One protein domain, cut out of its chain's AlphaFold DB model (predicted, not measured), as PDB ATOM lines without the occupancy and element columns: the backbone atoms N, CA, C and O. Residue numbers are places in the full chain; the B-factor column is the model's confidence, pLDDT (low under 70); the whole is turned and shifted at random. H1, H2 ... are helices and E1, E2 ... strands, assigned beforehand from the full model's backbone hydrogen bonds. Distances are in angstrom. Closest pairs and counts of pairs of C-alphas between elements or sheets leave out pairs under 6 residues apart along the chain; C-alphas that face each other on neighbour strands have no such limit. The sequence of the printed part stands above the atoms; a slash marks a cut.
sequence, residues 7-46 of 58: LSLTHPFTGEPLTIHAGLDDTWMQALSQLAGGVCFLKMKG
ATOM      1  N   LEU A   7      21.464  32.305  -0.471       84.38
ATOM      2  CA  LEU A   7      20.737  31.059  -0.673       84.38
ATOM      3  C   LEU A   7      20.131  30.616   0.663       84.38
ATOM      4  O   LEU A   7      20.856  30.395   1.631       84.38
ATOM      5  N   SER A   8      18.809  30.471   0.701       86.81
ATOM      6  CA  SER A   8      18.080  29.941   1.856       86.81
ATOM      7  C   SER A   8      17.529  28.561   1.512       86.81
ATOM      8  O   SER A   8      16.871  28.396   0.484       86.81
ATOM      9  N   LEU A   9      17.823  27.570   2.351       89.56
ATOM     10  CA  LEU A   9      17.407  26.180   2.165       89.56
ATOM     11  C   LEU A   9      17.187  25.494   3.513       89.56
ATOM     12  O   LEU A   9      17.705  25.926   4.539       89.56
ATOM     13  N   THR A  10      16.433  24.403   3.517       87.94
ATOM     14  CA  THR A  10      16.271  23.557   4.705       87.94
ATOM     15  C   THR A  10      17.473  22.630   4.839       87.94
ATOM     16  O   THR A  10      17.831  21.945   3.878       87.94
ATOM     17  N   HIS A  11      18.112  22.599   6.009       84.25
ATOM     18  CA  HIS A  11      19.288  21.766   6.234       84.25
ATOM     19  C   HIS A  11      18.909  20.277   6.106       84.25
ATOM     20  O   HIS A  11      18.068  19.801   6.870       84.25
ATOM     21  N   PRO A  12      19.525  19.513   5.186       79.88
ATOM     22  CA  PRO A  12      19.064  18.167   4.834       79.88
ATOM     23  C   PRO A  12      19.246  17.133   5.954       79.88
ATOM     24  O   PRO A  12      18.691  16.045   5.866       79.88
ATOM     25  N   PHE A  13      20.021  17.460   6.994       83.56
ATOM     26  CA  PHE A  13      20.280  16.560   8.118       83.56
ATOM     27  C   PHE A  13      19.513  16.933   9.394       83.56
ATOM     28  O   PHE A  13      19.030  16.052  10.091       83.56
ATOM     29  N   THR A  14      19.383  18.226   9.705       86.81
ATOM     30  CA  THR A  14      18.723  18.680  10.947       86.81
ATOM     31  C   THR A  14      17.308  19.200  10.723       86.81
ATOM     32  O   THR A  14      16.578  19.366  11.690       86.81
ATOM     33  N   GLY A  15      16.914  19.489   9.480       88.19
ATOM     34  CA  GLY A  15      15.625  20.111   9.164       88.19
ATOM     35  C   GLY A  15      15.546  21.610   9.483       88.19
ATOM     36  O   GLY A  15      14.562  22.253   9.136       88.19
ATOM     37  N   GLU A  16      16.583  22.184  10.092       88.56
ATOM     38  CA  GLU A  16      16.609  23.598  10.464       88.56
ATOM     39  C   GLU A  16      16.839  24.508   9.246       88.56
ATOM     40  O   GLU A  16      17.540  24.126   8.301       88.56
ATOM     41  N   PRO A  17      16.283  25.731   9.237       87.50
ATOM     42  CA  PRO A  17      16.528  26.690   8.169       87.50
ATOM     43  C   PRO A  17      18.003  27.116   8.139       87.50
ATOM     44  O   PRO A  17      18.548  27.619   9.121       87.50
ATOM     45  N   LEU A  18      18.645  26.960   6.981       85.12
ATOM     46  CA  LEU A  18      20.019  27.376   6.721       85.12
ATOM     47  C   LEU A  18      20.025  28.520   5.706       85.12
ATOM     48  O   LEU A  18      19.467  28.407   4.615       85.12
ATOM     49  N   THR A  19      20.706  29.614   6.045       85.31
ATOM     50  CA  THR A  19      20.956  30.718   5.111       85.31
ATOM     51  C   THR A  19      22.451  30.878   4.885       85.31
ATOM     52  O   THR A  19      23.223  31.031   5.830       85.31
ATOM     53  N   ILE A  20      22.856  30.833   3.617       81.38
ATOM     54  CA  ILE A  20      24.237  31.008   3.169       81.38
ATOM     55  C   ILE A  20      24.319  32.343   2.429       81.38
ATOM     56  O   ILE A  20      23.571  32.575   1.481       81.38
ATOM     57  N   HIS A  21      25.242  33.206   2.850       82.06
ATOM     58  CA  HIS A  21      25.525  34.469   2.174       82.06
ATOM     59  C   HIS A  21      26.775  34.327   1.310       82.06
ATOM     60  O   HIS A  21      27.831  33.925   1.806       82.06
ATOM     61  N   ALA A  22      26.662  34.675   0.031       78.69
ATOM     62  CA  ALA A  22      27.823  34.849  -0.827       78.69
ATOM     63  C   ALA A  22      28.419  36.232  -0.547       78.69
ATOM     64  O   ALA A  22      27.713  37.243  -0.548       78.69
ATOM     65  N   GLY A  23      29.721  36.272  -0.264       71.75
ATOM     66  CA  GLY A  23      30.448  37.535  -0.237       71.75
ATOM     67  C   GLY A  23      30.385  38.196  -1.613       71.75
ATOM     68  O   GLY A  23      30.315  37.516  -2.632       71.75
ATOM     69  N   LEU A  24      30.419  39.525  -1.641       67.69
ATOM     70  CA  LEU A  24      30.531  40.262  -2.892       67.69
ATOM     71  C   LEU A  24      31.921  39.991  -3.494       67.69
ATOM     72  O   LEU A  24      32.916  40.485  -2.966       67.69
ATOM     73  N   ASP A  25      31.984  39.179  -4.552       67.75
ATOM     74  CA  ASP A  25      33.239  38.793  -5.210       67.75
ATOM     75  C   ASP A  25      34.047  40.005  -5.699       67.75
ATOM     76  O   ASP A  25      33.485  41.041  -6.073       67.75
ATOM     77  N   ASP A  26      35.372  39.849  -5.800       64.75
ATOM     78  CA  ASP A  26      36.294  40.890  -6.282       64.75
ATOM     79  C   ASP A  26      35.910  41.445  -7.661       64.75
ATOM     80  O   ASP A  26      36.054  42.640  -7.921       64.75
ATOM     81  N   THR A  27      35.317  40.611  -8.523       68.50
ATOM     82  CA  THR A  27      34.802  41.032  -9.839       68.50
ATOM     83  C   THR A  27      33.638  42.021  -9.709       68.50
ATOM     84  O   THR A  27      33.571  43.010 -10.440       68.50
ATOM     85  N   TRP A  28      32.731  41.795  -8.754       66.75
ATOM     86  CA  TRP A  28      31.622  42.711  -8.485       66.75
ATOM     87  C   TRP A  28      32.080  43.961  -7.746       66.75
ATOM     88  O   TRP A  28      31.602  45.053  -8.054       66.75
ATOM     89  N   MET A  29      33.055  43.836  -6.844       69.00
ATOM     90  CA  MET A  29      33.697  44.990  -6.214       69.00
ATOM     91  C   MET A  29      34.381  45.892  -7.248       69.00
ATOM     92  O   MET A  29      34.236  47.113  -7.184       69.00
ATOM     93  N   GLN A  30      35.062  45.320  -8.243       69.12
ATOM     94  CA  GLN A  30      35.723  46.085  -9.299       69.12
ATOM     95  C   GLN A  30      34.718  46.713 -10.275       69.12
ATOM     96  O   GLN A  30      34.898  47.861 -10.686       69.12
ATOM     97  N   ALA A  31      33.635  46.012 -10.620       69.69
ATOM     98  CA  ALA A  31      32.559  46.569 -11.441       69.69
ATOM     99  C   ALA A  31      31.853  47.742 -10.735       69.69
ATOM    100  O   ALA A  31      31.671  48.808 -11.323       69.69
ATOM    101  N   LEU A  32      31.522  47.588  -9.450       70.31
ATOM    102  CA  LEU A  32      30.908  48.647  -8.648       70.31
ATOM    103  C   LEU A  32      31.865  49.813  -8.386       70.31
ATOM    104  O   LEU A  32      31.424  50.955  -8.380       70.31
ATOM    105  N   SER A  33      33.166  49.569  -8.213       68.38
ATOM    106  CA  SER A  33      34.164  50.635  -8.049       68.38
ATOM    107  C   SER A  33      34.274  51.526  -9.291       68.38
ATOM    108  O   SER A  33      34.384  52.747  -9.160       68.38
ATOM    109  N   GLN A  34      34.175  50.925 -10.480       65.88
ATOM    110  CA  GLN A  34      34.159  51.645 -11.755       65.88
ATOM    111  C   GLN A  34      32.853  52.423 -11.967       65.88
ATOM    112  O   GLN A  34      32.885  53.534 -12.483       65.88
ATOM    113  N   LEU A  35      31.716  51.871 -11.528       66.56
ATOM    114  CA  LEU A  35      30.400  52.507 -11.666       66.56
ATOM    115  C   LEU A  35      30.129  53.600 -10.614       66.56
ATOM    116  O   LEU A  35      29.470  54.588 -10.918       66.56
ATOM    117  N   ALA A  36      30.624  53.438  -9.383       62.75
ATOM    118  CA  ALA A  36      30.330  54.314  -8.245       62.75
ATOM    119  C   ALA A  36      31.401  55.391  -7.982       62.75
ATOM    120  O   ALA A  36      31.343  56.066  -6.957       62.75
ATOM    121  N   GLY A  37      32.394  55.533  -8.868       56.78
ATOM    122  CA  GLY A  37      33.418  56.573  -8.773       56.78
ATOM    123  C   GLY A  37      34.218  56.516  -7.468       56.78
ATOM    124  O   GLY A  37      34.145  57.434  -6.665       56.78
ATOM    125  N   GLY A  38      34.963  55.433  -7.222       58.69
ATOM    126  CA  GLY A  38      36.050  55.379  -6.223       58.69
ATOM    127  C   GLY A  38      35.696  55.457  -4.722       58.69
ATOM    128  O   GLY A  38      36.471  54.964  -3.906       58.69
ATOM    129  N   VAL A  39      34.541  55.996  -4.317       54.75
ATOM    130  CA  VAL A  39      34.227  56.277  -2.896       54.75
ATOM    131  C   VAL A  39      33.681  55.052  -2.132       54.75
ATOM    132  O   VAL A  39      33.784  54.976  -0.909       54.75
ATOM    133  N   CYS A  40      33.153  54.033  -2.822       55.44
ATOM    134  CA  CYS A  40      32.484  52.890  -2.172       55.44
ATOM    135  C   CYS A  40      33.443  51.893  -1.470       55.44
ATOM    136  O   CYS A  40      33.026  51.113  -0.610       55.44
ATOM    137  N   PHE A  41      34.747  51.940  -1.769       52.19
ATOM    138  CA  PHE A  41      35.721  50.940  -1.300       52.19
ATOM    139  C   PHE A  41      35.933  50.944   0.230       52.19
ATOM    140  O   PHE A  41      36.278  49.916   0.812       52.19
ATOM    141  N   LEU A  42      35.696  52.078   0.907       51.47
ATOM    142  CA  LEU A  42      35.961  52.220   2.346       51.47
ATOM    143  C   LEU A  42      34.827  51.700   3.247       51.47
ATOM    144  O   LEU A  42      35.087  51.295   4.378       51.47
ATOM    145  N   LYS A  43      33.572  51.682   2.771       53.34
ATOM    146  CA  LYS A  43      32.411  51.294   3.598       53.34
ATOM    147  C   LYS A  43      32.263  49.773   3.718       53.34
ATOM    148  O   LYS A  43      31.791  49.284   4.739       53.34
ATOM    149  N   MET A  44      32.684  49.024   2.697       52.16
ATOM    150  CA  MET A  44      32.384  47.589   2.597       52.16
ATOM    151  C   MET A  44      33.443  46.675   3.233       52.16
ATOM    152  O   MET A  44      33.107  45.553   3.604       52.16
ATOM    153  N   LYS A  45      34.676  47.152   3.488       53.44
ATOM    154  CA  LYS A  45      35.682  46.380   4.255       53.44
ATOM    155  C   LYS A  45      35.257  46.069   5.697       53.44
ATOM    156  O   LYS A  45      35.790  45.138   6.291       53.44
ATOM    157  N   GLY A  46      34.284  46.802   6.246       46.31
ATOM    158  CA  GLY A  46      33.689  46.510   7.554       46.31
ATOM    159  C   GLY A  46      32.728  45.311   7.568       46.31
ATOM    160  O   GLY A  46      32.391  44.830   8.644       46.31
TER     161      GLY A  46
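What this domain is: This is residues 7 to 46 of the 58 residues of the protein "tRNA pseudouridine synthase C" of Escherichia coli (UniProt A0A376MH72). What is the shape? It is an extended rod: a hairpin of two strands, E1 and E2, at one end and two short helices, H1 and H2, at the other. What is printed? It is 40 residues, in order E1, E2, H1, H2, antiparallel sheet E1 - E2, class mixed, helices and strands. The radius of gyration of the C-alphas is 15.6 A and the spans are 45 by 18 by 12 A.

How they stand to each other: How do the strands pair? E1, residues 7 to 10, and E2, residues 17 to 21, form an antiparallel hairpin at 161 degrees; N 7 and O 20 are within hydrogen-bond range, 2.9 A. And the helices? H1, residues 26 to 35, and H2, residues 41 to 44, are close but not clearly touching; their closest C-alphas, of Ser 33 and Phe 41, are 6.9 A apart. Every O i to N i+4 pair in H1 is within hydrogen-bond range; H2 is too short for one.

Where its parts are: Where does E1 begin? C-alpha 7 is at (20.737, 31.059, -0.673). How long are the elements? From first to last C-alpha, E1 measures 10.3 A, E2 13.3 A, H1 14.1 A and H2 6.1 A. Where does H2 end? C-alpha 44 is at (32.384, 47.589, 2.597).

The domain as a whole: How large is it? The two C-alphas farthest apart, of Phe 13 and Gly 37, are 45.4 A apart. Any cut or low confidence? The printed part has no cut and no long link; pLDDT is under 70 in residues 24 to 31 and 33 to 46.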